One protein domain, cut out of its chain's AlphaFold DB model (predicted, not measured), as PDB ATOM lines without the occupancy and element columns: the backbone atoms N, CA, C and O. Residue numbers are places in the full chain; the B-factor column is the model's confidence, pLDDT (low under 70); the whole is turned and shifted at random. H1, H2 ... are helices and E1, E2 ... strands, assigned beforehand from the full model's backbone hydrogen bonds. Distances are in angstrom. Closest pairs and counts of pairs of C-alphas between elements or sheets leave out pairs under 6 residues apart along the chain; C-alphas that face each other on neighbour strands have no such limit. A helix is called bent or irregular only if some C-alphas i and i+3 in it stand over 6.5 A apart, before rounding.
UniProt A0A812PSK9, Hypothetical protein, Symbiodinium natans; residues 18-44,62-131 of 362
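Overview. This is residues 18 to 44 and 62 to 131 of the 362 residues of the protein "Hypothetical protein" of Symbiodinium natans (UniProt A0A812PSK9). Two lobes make a lengthened body: a thin hairpin of strands, E2 and E3, with the short E1 beside one end, and a cluster of four crossed helices in which H2, H3 and H4 pack on the long H1. The strand lobe makes one end of the long axis and H4 lies toward the other. The printed part has 97 residues, with three named strands followed by four named helices; the class is mixed, helices and strands. The sheet's order is E1, E2, E3, with E2 and E3 antiparallel. The whole is only just loose, close to compact, with a radius of gyration of the C-alphas of 15.4 A, and elongated, spanning 50 by 32 by 23 A.

Along the chain. E1, residues 18 to 20, begins with C-alpha 18 at (187.903, 217.411, 140.220) and measures 6.5 A. E2, residues 25 to 32, measures 19.9 A, and E3, residues 38 to 43, 15.6 A. H1, residues 62 to 82, begins with C-alpha 62 at (198.323, 232.476, 140.076) and measures 30.4 A. H2, residues 87 to 100, measures 20.6 A and is irregular: C-alphas 88 and 91 are 7.1 A apart. H3, residues 103 to 111, measures 12.5 A. H4, residues 113 to 129, measures 24.2 A and ends with C-alpha 129 at (219.422, 217.719, 160.980).

Arrangement. E1 and E2 meet only at a point, where C-alphas 20 and 25 face each other at 5.9 A. E2 and E3 form a hairpin, with 145 degrees between their directions; N 28 and O 41 are 2.8 A apart and N 39 and O 31 2.8 A, within hydrogen-bond range. H1 is not on the sheet, and E2 and H1 are apart. H1 and H2, a helical hairpin, touch, closest at the C-alphas of Gly 73 and Val 94, 6.2 A, and run opposite ways at a steep tilt of 38 degrees, only just beyond shallow. H1 and H3 touch, closest at the C-alphas of Lys 69 and Val 103, 6.5 A, the same way at a shallow tilt of 21 degrees. H1 touches H4 with residues 76 to 80 alone, about perpendicular at 88 degrees; the closest C-alphas are those of Leu 80 and Lys 117, 6.6 A. H4 touches H2 with residues 119 to 124 alone, about perpendicular at 75 degrees, closest at the C-alphas of Ile 93 and Ala 123, 5.8 A. H3 and H4 only just touch, and only at the corner, with 3 pairs of C-alphas within 8 A. In H1, H3 and H4 every O i to N i+4 pair is within hydrogen-bond range; in H2, 8 of 10 are.

Size, cuts and confidence. The C-alphas farthest apart, those of Gly 44 and Lys 131, are 50.9 A apart. Residues 45 to 61 are not printed; C-alphas 44 and 62 are 22.3 A apart across this cut. The links printed whole are tight. Mean pLDDT of the printed part is 87.9, with residues 18 to 26, 34 to 35, 44, 62 and 131 under 70.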
ATOM      1  N   PHE A  18     187.287 216.559 139.209       51.62
ATOM      2  CA  PHE A  18     187.903 217.411 140.220       51.62
ATOM      3  C   PHE A  18     186.843 218.393 140.730       51.62
ATOM      4  O   PHE A  18     186.108 218.961 139.927       51.62
ATOM      5  N   GLN A  19     186.718 218.542 142.052       48.59
ATOM      6  CA  GLN A  19     185.831 219.531 142.674       48.59
ATOM      7  C   GLN A  19     186.665 220.726 143.135       48.59
ATOM      8  O   GLN A  19     187.599 220.558 143.920       48.59
ATOM      9  N   PHE A  20     186.308 221.921 142.665       47.00
ATOM     10  CA  PHE A  20     186.953 223.177 143.039       47.00
ATOM     11  C   PHE A  20     185.914 224.147 143.592       47.00
ATOM     12  O   PHE A  20     185.110 224.653 142.819       47.00
ATOM     13  N   GLY A  21     185.971 224.413 144.903       42.00
ATOM     14  CA  GLY A  21     185.199 225.471 145.565       42.00
ATOM     15  C   GLY A  21     183.680 225.421 145.352       42.00
ATOM     16  O   GLY A  21     183.140 224.473 144.788       42.00
ATOM     17  N   ASP A  22     183.003 226.456 145.845       41.09
ATOM     18  CA  ASP A  22     181.614 226.757 145.499       41.09
ATOM     19  C   ASP A  22     181.597 228.034 144.633       41.09
ATOM     20  O   ASP A  22     182.147 229.049 145.074       41.09
ATOM     21  N   PRO A  23     180.984 228.022 143.432       48.38
ATOM     22  CA  PRO A  23     180.277 226.893 142.825       48.38
ATOM     23  C   PRO A  23     181.228 225.809 142.285       48.38
ATOM     24  O   PRO A  23     182.325 226.097 141.817       48.38
ATOM     25  N   VAL A  24     180.778 224.550 142.329       52.28
ATOM     26  CA  VAL A  24     181.549 223.376 141.888       52.28
ATOM     27  C   VAL A  24     181.726 223.380 140.367       52.28
ATOM     28  O   VAL A  24     180.812 223.016 139.624       52.28
ATOM     29  N   TYR A  25     182.926 223.717 139.896       63.84
ATOM     30  CA  TYR A  25     183.295 223.569 138.485       63.84
ATOM     31  C   TYR A  25     183.713 222.126 138.181       63.84
ATOM     32  O   TYR A  25     184.594 221.578 138.845       63.84
ATOM     33  N   GLN A  26     183.100 221.508 137.165       69.19
ATOM     34  CA  GLN A  26     183.542 220.213 136.641       69.19
ATOM     35  C   GLN A  26     184.536 220.438 135.505       69.19
ATOM     36  O   GLN A  26     184.178 220.916 134.429       69.19
ATOM     37  N   VAL A  27     185.793 220.083 135.754       75.88
ATOM     38  CA  VAL A  27     186.856 220.147 134.750       75.88
ATOM     39  C   VAL A  27     187.214 218.728 134.326       75.88
ATOM     40  O   VAL A  27     187.634 217.916 135.153       75.88
ATOM     41  N   THR A  28     187.050 218.430 133.039       82.50
ATOM     42  CA  THR A  28     187.384 217.137 132.440       82.50
ATOM     43  C   THR A  28     188.710 217.248 131.688       82.50
ATOM     44  O   THR A  28     188.892 218.130 130.850       82.50
ATOM     45  N   VAL A  29     189.650 216.335 131.949       82.50
ATOM     46  CA  VAL A  29     190.872 216.219 131.138       82.50
ATOM     47  C   VAL A  29     190.503 215.573 129.802       82.50
ATOM     48  O   VAL A  29     190.172 214.390 129.752       82.50
ATOM     49  N   VAL A  30     190.555 216.342 128.716       88.94
ATOM     50  CA  VAL A  30     190.173 215.869 127.373       88.94
ATOM     51  C   VAL A  30     191.328 215.152 126.698       88.94
ATOM     52  O   VAL A  30     191.143 214.131 126.035       88.94
ATOM     53  N   LYS A  31     192.537 215.694 126.847       84.19
ATOM     54  CA  LYS A  31     193.720 215.186 126.159       84.19
ATOM     55  C   LYS A  31     194.967 215.468 126.983       84.19
ATOM     56  O   LYS A  31     195.119 216.547 127.544       84.19
ATOM     57  N   VAL A  32     195.868 214.495 127.011       79.81
ATOM     58  CA  VAL A  32     197.244 214.676 127.473       79.81
ATOM     59  C   VAL A  32     198.127 214.638 126.235       79.81
ATOM     60  O   VAL A  32     198.091 213.663 125.484       79.81
ATOM     61  N   GLU A  33     198.858 215.714 125.977       83.62
ATOM     62  CA  GLU A  33     199.768 215.801 124.838       83.62
ATOM     63  C   GLU A  33     201.092 215.070 125.115       83.62
ATOM     64  O   GLU A  33     201.428 214.763 126.261       83.62
ATOM     65  N   GLU A  34     201.849 214.759 124.057       65.94
ATOM     66  CA  GLU A  34     203.099 213.984 124.153       65.94
ATOM     67  C   GLU A  34     204.173 214.674 125.010       65.94
ATOM     68  O   GLU A  34     205.048 214.015 125.572       65.94
ATOM     69  N   ASP A  35     204.098 215.997 125.154       67.88
ATOM     70  CA  ASP A  35     205.001 216.804 125.974       67.88
ATOM     71  C   ASP A  35     204.577 216.903 127.456       67.88
ATOM     72  O   ASP A  35     205.323 217.457 128.279       67.88
ATOM     73  N   GLY A  36     203.419 216.327 127.799       71.88
ATOM     74  CA  GLY A  36     202.810 216.342 129.125       71.88
ATOM     75  C   GLY A  36     201.822 217.485 129.367       71.88
ATOM     76  O   GLY A  36     201.363 217.620 130.502       71.88
ATOM     77  N   THR A  37     201.497 218.288 128.352       73.19
ATOM     78  CA  THR A  37     200.501 219.362 128.459       73.19
ATOM     79  C   THR A  37     199.094 218.774 128.607       73.19
ATOM     80  O   THR A  37     198.708 217.856 127.878       73.19
ATOM     81  N   LEU A  38     198.330 219.267 129.587       75.00
ATOM     82  CA  LEU A  38     196.952 218.843 129.845       75.00
ATOM     83  C   LEU A  38     195.986 219.806 129.155       75.00
ATOM     84  O   LEU A  38     195.984 220.996 129.450       75.00
ATOM     85  N   VAL A  39     195.142 219.285 128.269       80.38
ATOM     86  CA  VAL A  39     194.019 220.029 127.693       80.38
ATOM     87  C   VAL A  39     192.794 219.750 128.551       80.38
ATOM     88  O   VAL A  39     192.299 218.619 128.601       80.38
ATOM     89  N   LEU A  40     192.336 220.782 129.249       85.62
ATOM     90  CA  LEU A  40     191.189 220.735 130.146       85.62
ATOM     91  C   LEU A  40     189.962 221.328 129.445       85.62
ATOM     92  O   LEU A  40     190.070 222.345 128.764       85.62
ATOM     93  N   GLN A  41     188.799 220.705 129.620       83.88
ATOM     94  CA  GLN A  41     187.506 221.238 129.198       83.88
ATOM     95  C   GLN A  41     186.644 221.447 130.437       83.88
ATOM     96  O   GLN A  41     186.420 220.513 131.208       83.88
ATOM     97  N   ALA A  42     186.193 222.683 130.637       78.50
ATOM     98  CA  ALA A  42     185.218 223.015 131.663       78.50
ATOM     99  C   ALA A  42     183.817 222.857 131.061       78.50
ATOM    100  O   ALA A  42     183.454 223.584 130.135       78.50
ATOM    101  N   ASP A  43     183.043 221.897 131.562       73.06
ATOM    102  CA  ASP A  43     181.657 221.711 131.139       73.06
ATOM    103  C   ASP A  43     180.764 222.602 132.023       73.06
ATOM    104  O   ASP A  43     180.713 222.406 133.238       73.06
ATOM    105  N   GLY A  44     180.082 223.598 131.436       56.12
ATOM    106  CA  GLY A  44     179.092 224.417 132.162       56.12
ATOM    107  C   GLY A  44     179.035 225.925 131.882       56.12
ATOM    108  O   GLY A  44     178.331 226.620 132.605       56.12
ATOM    109  N   GLN A  62     198.168 233.107 138.761       69.62
ATOM    110  CA  GLN A  62     198.323 232.476 140.076       69.62
ATOM    111  C   GLN A  62     197.458 231.215 140.244       69.62
ATOM    112  O   GLN A  62     197.859 230.286 140.949       69.62
ATOM    113  N   CYS A  63     196.291 231.158 139.594       78.38
ATOM    114  CA  CYS A  63     195.406 229.996 139.660       78.38
ATOM    115  C   CYS A  63     196.014 228.806 138.901       78.38
ATOM    116  O   CYS A  63     196.047 227.680 139.406       78.38
ATOM    117  N   GLU A  64     196.593 229.073 137.727       89.94
ATOM    118  CA  GLU A  64     197.261 228.053 136.915       89.94
ATOM    119  C   GLU A  64     198.501 227.478 137.615       89.94
ATOM    120  O   GLU A  64     198.704 226.259 137.613       89.94
ATOM    121  N   GLU A  65     199.295 228.323 138.285       93.19
ATOM    122  CA  GLU A  65     200.477 227.872 139.028       93.19
ATOM    123  C   GLU A  65     200.101 226.924 140.179       93.19
ATOM    124  O   GLU A  65     200.747 225.889 140.373       93.19
ATOM    125  N   GLY A  66     199.034 227.241 140.921       94.12
ATOM    126  CA  GLY A  66     198.549 226.412 142.026       94.12
ATOM    127  C   GLY A  66     198.108 225.019 141.568       94.12
ATOM    128  O   GLY A  66     198.531 224.009 142.142       94.12
ATOM    129  N   ILE A  67     197.322 224.955 140.489       94.94
ATOM    130  CA  ILE A  67     196.853 223.691 139.900       94.94
ATOM    131  C   ILE A  67     198.041 222.869 139.381       94.94
ATOM    132  O   ILE A  67     198.137 221.664 139.642       94.94
ATOM    133  N   ALA A  68     198.988 223.514 138.696       95.62
ATOM    134  CA  ALA A  68     200.181 222.847 138.194       95.62
ATOM    135  C   ALA A  68     201.036 222.271 139.335       95.62
ATOM    136  O   ALA A  68     201.428 221.100 139.285       95.62
ATOM    137  N   LYS A  69     201.286 223.044 140.399       97.25
ATOM    138  CA  LYS A  69     202.047 222.582 141.572       97.25
ATOM    139  C   LYS A  69     201.375 221.408 142.275       97.25
ATOM    140  O   LYS A  69     202.070 220.474 142.672       97.25
ATOM    141  N   GLN A  70     200.046 221.388 142.366       97.31
ATOM    142  CA  GLN A  70     199.315 220.244 142.915       97.31
ATOM    143  C   GLN A  70     199.519 218.979 142.066       97.31
ATOM    144  O   GLN A  70     199.836 217.913 142.602       97.31
ATOM    145  N   PHE A  71     199.406 219.098 140.739       97.50
ATOM    146  CA  PHE A  71     199.628 217.986 139.816       97.50
ATOM    147  C   PHE A  71     201.056 217.425 139.908       97.50
ATOM    148  O   PHE A  71     201.252 216.207 140.006       97.50
ATOM    149  N   TYR A  72     202.069 218.296 139.913       98.06
ATOM    150  CA  TYR A  72     203.463 217.872 140.065       98.06
ATOM    151  C   TYR A  72     203.754 217.323 141.464       98.06
ATOM    152  O   TYR A  72     204.528 216.372 141.584       98.06
ATOM    153  N   GLY A  73     203.092 217.836 142.503       98.00
ATOM    154  CA  GLY A  73     203.198 217.341 143.873       98.00
ATOM    155  C   GLY A  73     202.861 215.857 143.997       98.00
ATOM    156  O   GLY A  73     203.649 215.092 144.558       98.00
ATOM    157  N   GLU A  74     201.749 215.414 143.403       98.12
ATOM    158  CA  GLU A  74     201.352 213.997 143.409       98.12
ATOM    159  C   GLU A  74     202.322 213.109 142.612       98.12
ATOM    160  O   GLU A  74     202.687 212.014 143.058       98.12
ATOM    161  N   LYS A  75     202.830 213.588 141.467       98.00
ATOM    162  CA  LYS A  75     203.854 212.855 140.702       98.00
ATOM    163  C   LYS A  75     205.157 212.707 141.485       98.00
ATOM    164  O   LYS A  75     205.699 211.604 141.566       98.00
ATOM    165  N   ILE A  76     205.639 213.790 142.093       98.31
ATOM    166  CA  ILE A  76     206.855 213.780 142.913       98.31
ATOM    167  C   ILE A  76     206.680 212.840 144.105       98.31
ATOM    168  O   ILE A  76     207.552 212.013 144.372       98.31
ATOM    169  N   ARG A  77     205.526 212.902 144.778       98.06
ATOM    170  CA  ARG A  77     205.173 212.008 145.885       98.06
ATOM    171  C   ARG A  77     205.257 210.539 145.477       98.06
ATOM    172  O   ARG A  77     205.887 209.752 146.183       98.06
ATOM    173  N   SER A  78     204.671 210.177 144.335       97.94
ATOM    174  CA  SER A  78     204.714 208.812 143.797       97.94
ATOM    175  C   SER A  78     206.150 208.344 143.524       97.94
ATOM    176  O   SER A  78     206.546 207.257 143.957       97.94
ATOM    177  N   ILE A  79     206.973 209.191 142.890       97.69
ATOM    178  CA  ILE A  79     208.379 208.874 142.598       97.69
ATOM    179  C   ILE A  79     209.178 208.687 143.895       97.69
ATOM    180  O   ILE A  79     209.908 207.701 144.027       97.69
ATOM    181  N   LEU A  80     209.009 209.572 144.882       97.75
ATOM    182  CA  LEU A  80     209.708 209.477 146.166       97.75
ATOM    183  C   LEU A  80     209.318 208.211 146.939       97.75
ATOM    184  O   LEU A  80     210.204 207.499 147.417       97.75
ATOM    185  N   LEU A  81     208.028 207.868 146.991       96.56
ATOM    186  CA  LEU A  81     207.561 206.623 147.610       96.56
ATOM    187  C   LEU A  81     208.139 205.387 146.905       96.56
ATOM    188  O   LEU A  81     208.619 204.471 147.571       96.56
ATOM    189  N   SER A  82     208.193 205.385 145.567       96.94
ATOM    190  CA  SER A  82     208.819 204.292 144.804       96.94
ATOM    191  C   SER A  82     210.327 204.157 145.069       96.94
ATOM    192  O   SER A  82     210.895 203.073 144.941       96.94
ATOM    193  N   SER A  83     210.978 205.248 145.488       95.00
ATOM    194  CA  SER A  83     212.393 205.288 145.868       95.00
ATOM    195  C   SER A  83     212.661 204.920 147.334       95.00
ATOM    196  O   SER A  83     213.767 205.142 147.828       95.00
ATOM    197  N   GLN A  84     211.662 204.358 148.028       95.62
ATOM    198  CA  GLN A  84     211.735 203.981 149.444       95.62
ATOM    199  C   GLN A  84     211.981 205.181 150.376       95.62
ATOM    200  O   GLN A  84     212.602 205.036 151.428       95.62
ATOM    201  N   ALA A  85     211.531 206.384 149.996       94.00
ATOM    202  CA  ALA A  85     211.528 207.514 150.918       94.00
ATOM    203  C   ALA A  85     210.584 207.211 152.104       94.00
ATOM    204  O   ALA A  85     209.488 206.688 151.874       94.00
ATOM    205  N   PRO A  86     210.955 207.544 153.355       95.69
ATOM    206  CA  PRO A  86     210.102 207.294 154.516       95.69
ATOM    207  C   PRO A  86     208.754 208.013 154.381       95.69
ATOM    208  O   PRO A  86     208.723 209.242 154.268       95.69
ATOM    209  N   SER A  87     207.647 207.260 154.414       95.88
ATOM    210  CA  SER A  87     206.277 207.754 154.176       95.88
ATOM    211  C   SER A  87     205.934 209.000 154.989       95.88
ATOM    212  O   SER A  87     205.337 209.940 154.464       95.88
ATOM    213  N   ASP A  88     206.386 209.033 156.241       96.44
ATOM    214  CA  ASP A  88     206.079 210.078 157.224       96.44
ATOM    215  C   ASP A  88     206.698 211.436 156.863       96.44
ATOM    216  O   ASP A  88     206.267 212.485 157.343       96.44
ATOM    217  N   TYR A  89     207.711 211.426 155.993       96.38
ATOM    218  CA  TYR A  89     208.432 212.618 155.558       96.38
ATOM    219  C   TYR A  89     208.107 213.022 154.130       96.38
ATOM    220  O   TYR A  89     208.366 214.171 153.775       96.38
ATOM    221  N   VAL A  90     207.522 212.135 153.318       97.44
ATOM    222  CA  VAL A  90     207.297 212.422 151.895       97.44
ATOM    223  C   VAL A  90     206.461 213.685 151.710       97.44
ATOM    224  O   VAL A  90     206.827 214.515 150.890       97.44
ATOM    225  N   GLY A  91     205.411 213.900 152.509       97.25
ATOM    226  CA  GLY A  91     204.602 215.124 152.414       97.25
ATOM    227  C   GLY A  91     205.408 216.405 152.665       97.25
ATOM    228  O   GLY A  91     205.289 217.368 151.914       97.25
ATOM    229  N   LYS A  92     206.290 216.397 153.674       97.62
ATOM    230  CA  LYS A  92     207.163 217.541 153.991       97.62
ATOM    231  C   LYS A  92     208.219 217.764 152.911       97.62
ATOM    232  O   LYS A  92     208.457 218.899 152.523       97.62
ATOM    233  N   ILE A  93     208.825 216.683 152.415       97.94
ATOM    234  CA  ILE A  93     209.810 216.737 151.329       97.94
ATOM    235  C   ILE A  93     209.168 217.304 150.059       97.94
ATOM    236  O   ILE A  93     209.744 218.192 149.441       97.94
ATOM    237  N   VAL A  94     207.972 216.833 149.690       98.19
ATOM    238  CA  VAL A  94     207.220 217.342 148.532       98.19
ATOM    239  C   VAL A  94     206.945 218.835 148.697       98.19
ATOM    240  O   VAL A  94     207.252 219.588 147.782       98.19
ATOM    241  N   GLY A  95     206.457 219.275 149.864       97.75
ATOM    242  CA  GLY A  95     206.237 220.699 150.146       97.75
ATOM    243  C   GLY A  95     207.503 221.539 149.962       97.75
ATOM    244  O   GLY A  95     207.493 222.504 149.209       97.75
ATOM    245  N   MET A  96     208.631 221.103 150.536       98.12
ATOM    246  CA  MET A  96     209.920 221.790 150.367       98.12
ATOM    247  C   MET A  96     210.366 221.886 148.900       98.12
ATOM    248  O   MET A  96     210.972 222.880 148.508       98.12
ATOM    249  N   ILE A  97     210.101 220.854 148.092       98.12
ATOM    250  CA  ILE A  97     210.436 220.861 146.664       98.12
ATOM    251  C   ILE A  97     209.506 221.815 145.904       98.12
ATOM    252  O   ILE A  97     210.006 222.613 145.116       98.12
ATOM    253  N   LEU A  98     208.193 221.773 146.155       97.75
ATOM    254  CA  LEU A  98     207.205 222.635 145.492       97.75
ATOM    255  C   LEU A  98     207.399 224.122 145.816       97.75
ATOM    256  O   LEU A  98     207.246 224.959 144.930       97.75
ATOM    257  N   ASP A  99     207.760 224.450 147.056       97.06
ATOM    258  CA  ASP A  99     207.999 225.833 147.482       97.06
ATOM    259  C   ASP A  99     209.296 226.405 146.888       97.06
ATOM    260  O   ASP A  99     209.419 227.611 146.683       97.06
ATOM    261  N   GLY A 100     210.281 225.539 146.623       97.19
ATOM    262  CA  GLY A 100     211.602 225.929 146.129       97.19
ATOM    263  C   GLY A 100     211.739 226.005 144.609       97.19
ATOM    264  O   GLY A 100     212.794 226.434 144.146       97.19
ATOM    265  N   HIS A 101     210.726 225.572 143.850       98.06
ATOM    266  CA  HIS A 101     210.811 225.444 142.396       98.06
ATOM    267  C   HIS A 101     209.586 226.035 141.692       98.06
ATOM    268  O   HIS A 101     208.453 225.936 142.171       98.06
ATOM    269  N   ASP A 102     209.820 226.634 140.527       97.56
ATOM    270  CA  ASP A 102     208.751 227.027 139.609       97.56
ATOM    271  C   ASP A 102     208.202 225.817 138.823       97.56
ATOM    272  O   ASP A 102     208.731 224.704 138.878       97.56
ATOM    273  N   VAL A 103     207.104 226.017 138.091       97.31
ATOM    274  CA  VAL A 103     206.409 224.942 137.362       97.31
ATOM    275  C   VAL A 103     207.285 224.295 136.280       97.31
ATOM    276  O   VAL A 103     207.222 223.078 136.090       97.31
ATOM    277  N   GLU A 104     208.139 225.063 135.600       96.94
ATOM    278  CA  GLU A 104     209.021 224.541 134.549       96.94
ATOM    279  C   GLU A 104     210.164 223.704 135.139       96.94
ATOM    280  O   GLU A 104     210.503 222.634 134.623       96.94
ATOM    281  N   GLN A 105     210.708 224.122 136.280       97.75
ATOM    282  CA  GLN A 105     211.675 223.342 137.048       97.75
ATOM    283  C   GLN A 105     211.061 222.040 137.571       97.75
ATOM    284  O   GLN A 105     211.676 220.978 137.457       97.75
ATOM    285  N   LEU A 106     209.827 222.081 138.082       97.94
ATOM    286  CA  LEU A 106     209.102 220.880 138.509       97.94
ATOM    287  C   LEU A 106     208.856 219.921 137.333       97.94
ATOM    288  O   LEU A 106     209.006 218.704 137.487       97.94
ATOM    289  N   LYS A 107     208.555 220.449 136.141       97.62
ATOM    290  CA  LYS A 107     208.427 219.664 134.904       97.62
ATOM    291  C   LYS A 107     209.736 218.958 134.542       97.62
ATOM    292  O   LYS A 107     209.699 217.782 134.173       97.62
ATOM    293  N   HIS A 108     210.880 219.630 134.680       97.50
ATOM    294  CA  HIS A 108     212.198 219.018 134.480       97.50
ATOM    295  C   HIS A 108     212.487 217.927 135.520       97.50
ATOM    296  O   HIS A 108     212.825 216.802 135.154       97.50
ATOM    297  N   LEU A 109     212.260 218.216 136.803       97.94
ATOM    298  CA  LEU A 109     212.495 217.276 137.902       97.94
ATOM    299  C   LEU A 109     211.667 215.994 137.774       97.94
ATOM    300  O   LEU A 109     212.149 214.903 138.067       97.94
ATOM    301  N   VAL A 110     210.420 216.092 137.309       97.88
ATOM    302  CA  VAL A 110     209.583 214.907 137.071       97.88
ATOM    303  C   VAL A 110     210.049 214.104 135.849       97.88
ATOM    304  O   VAL A 110     209.816 212.894 135.797       97.88
ATOM    305  N   ARG A 111     210.732 214.734 134.883       97.38
ATOM    306  CA  ARG A 111     211.340 214.047 133.731       97.38
ATOM    307  C   ARG A 111     212.639 213.320 134.090       97.38
ATOM    308  O   ARG A 111     212.924 212.314 133.442       97.38
ATOM    309  N   ASP A 112     213.378 213.765 135.111       97.81
ATOM    310  CA  ASP A 112     214.565 213.072 135.636       97.81
ATOM    311  C   ASP A 112     214.356 212.542 137.075       97.81
ATOM    312  O   ASP A 112     214.668 213.207 138.069       97.81
ATOM    313  N   PRO A 113     213.899 211.281 137.224       96.62
ATOM    314  CA  PRO A 113     213.687 210.670 138.530       96.62
ATOM    315  C   PRO A 113     214.952 210.555 139.389       96.62
ATOM    316  O   PRO A 113     214.834 210.368 140.600       96.62
ATOM    317  N   ASN A 114     216.153 210.586 138.805       97.19
ATOM    318  CA  ASN A 114     217.390 210.474 139.578       97.19
ATOM    319  C   ASN A 114     217.727 211.802 140.250       97.19
ATOM    320  O   ASN A 114     218.041 211.813 141.441       97.19
ATOM    321  N   GLU A 115     217.590 212.910 139.521       97.44
ATOM    322  CA  GLU A 115     217.718 214.258 140.080       97.44
ATOM    323  C   GLU A 115     216.721 214.458 141.228       97.44
ATOM    324  O   GLU A 115     217.106 214.837 142.338       97.44
ATOM    325  N   LEU A 116     215.463 214.061 141.020       97.88
ATOM    326  CA  LEU A 116     214.428 214.151 142.046       97.88
ATOM    327  C   LEU A 116     214.740 213.307 143.295       97.88
ATOM    328  O   LEU A 116     214.482 213.744 144.416       97.88
ATOM    329  N   LYS A 117     215.334 212.118 143.136       96.94
ATOM    330  CA  LYS A 117     215.795 211.294 144.271       96.94
ATOM    331  C   LYS A 117     216.932 211.966 145.038       96.94
ATOM    332  O   LYS A 117     216.936 211.930 146.268       96.94
ATOM    333  N   HIS A 118     217.887 212.581 144.339       97.31
ATOM    334  CA  HIS A 118     218.972 213.327 144.978       97.31
ATOM    335  C   HIS A 118     218.442 214.533 145.757       97.31
ATOM    336  O   HIS A 118     218.851 214.746 146.901       97.31
ATOM    337  N   LEU A 119     217.484 215.261 145.182       97.81
ATOM    338  CA  LEU A 119     216.834 216.393 145.829       97.81
ATOM    339  C   LEU A 119     216.011 215.953 147.046       97.81
ATOM    340  O   LEU A 119     216.141 216.532 148.124       97.81
ATOM    341  N   GLY A 120     215.240 214.870 146.910       97.31
ATOM    342  CA  GLY A 120     214.521 214.254 148.022       97.31
ATOM    343  C   GLY A 120     215.463 213.865 149.162       97.31
ATOM    344  O   GLY A 120     215.164 214.141 150.323       97.31
ATOM    345  N   LYS A 121     216.635 213.297 148.835       96.88
ATOM    346  CA  LYS A 121     217.704 212.969 149.794       96.88
ATOM    347  C   LYS A 121     218.238 214.179 150.528       96.88
ATOM    348  O   LYS A 121     218.299 214.152 151.756       96.88
ATOM    349  N   ALA A 122     218.564 215.240 149.804       97.44
ATOM    350  CA  ALA A 122     219.014 216.481 150.414       97.44
ATOM    351  C   ALA A 122     217.945 217.071 151.354       97.44
ATOM    352  O   ALA A 122     218.260 217.425 152.490       97.44
ATOM    353  N   ALA A 123     216.678 217.108 150.927       97.12
ATOM    354  CA  ALA A 123     215.567 217.603 151.740       97.12
ATOM    355  C   ALA A 123     215.354 216.765 153.012       97.12
ATOM    356  O   ALA A 123     215.207 217.317 154.101       97.12
ATOM    357  N   TYR A 124     215.412 215.435 152.912       96.44
ATOM    358  CA  TYR A 124     215.330 214.552 154.078       96.44
ATOM    359  C   TYR A 124     216.495 214.762 155.052       96.44
ATOM    360  O   TYR A 124     216.279 214.855 156.257       96.44
ATOM    361  N   GLU A 125     217.727 214.899 154.553       95.56
ATOM    362  CA  GLU A 125     218.890 215.179 155.402       95.56
ATOM    363  C   GLU A 125     218.762 216.516 156.148       95.56
ATOM    364  O   GLU A 125     219.225 216.619 157.286       95.56
ATOM    365  N   ILE A 126     218.127 217.523 155.540       95.62
ATOM    366  CA  ILE A 126     217.790 218.791 156.204       95.62
ATOM    367  C   ILE A 126     216.762 218.540 157.317       95.62
ATOM    368  O   ILE A 126     217.022 218.896 158.466       95.62
ATOM    369  N   LEU A 127     215.663 217.839 157.015       94.56
ATOM    370  CA  LEU A 127     214.619 217.509 157.996       94.56
ATOM    371  C   LEU A 127     215.159 216.697 159.189       94.56
ATOM    372  O   LEU A 127     214.720 216.897 160.320       94.56
ATOM    373  N   CYS A 128     216.134 215.813 158.967       92.62
ATOM    374  CA  CYS A 128     216.776 215.045 160.036       92.62
ATOM    375  C   CYS A 128     217.781 215.862 160.866       92.62
ATOM    376  O   CYS A 128     217.978 215.567 162.048       92.62
ATOM    377  N   LYS A 129     218.443 216.867 160.276       91.06
ATOM    378  CA  LYS A 129     219.422 217.719 160.980       91.06
ATOM    379  C   LYS A 129     218.763 218.644 162.000       91.06
ATOM    380  O   LYS A 129     219.374 218.908 163.035       91.06
ATOM    381  N   ASP A 130     217.509 219.025 161.783       80.88
ATOM    382  CA  ASP A 130     216.743 219.897 162.685       80.88
ATOM    383  C   ASP A 130     216.236 219.200 163.971       80.88
ATOM    384  O   ASP A 130     215.300 219.649 164.627       80.88
ATOM    385  N   LYS A 131     216.935 218.144 164.418       55.53
ATOM    386  CA  LYS A 131     216.736 217.427 165.695       55.53
ATOM    387  C   LYS A 131     215.406 216.687 165.845       55.53
ATOM    388  O   LYS A 131     214.970 216.436 166.969       55.53
TER     389      LYS A 131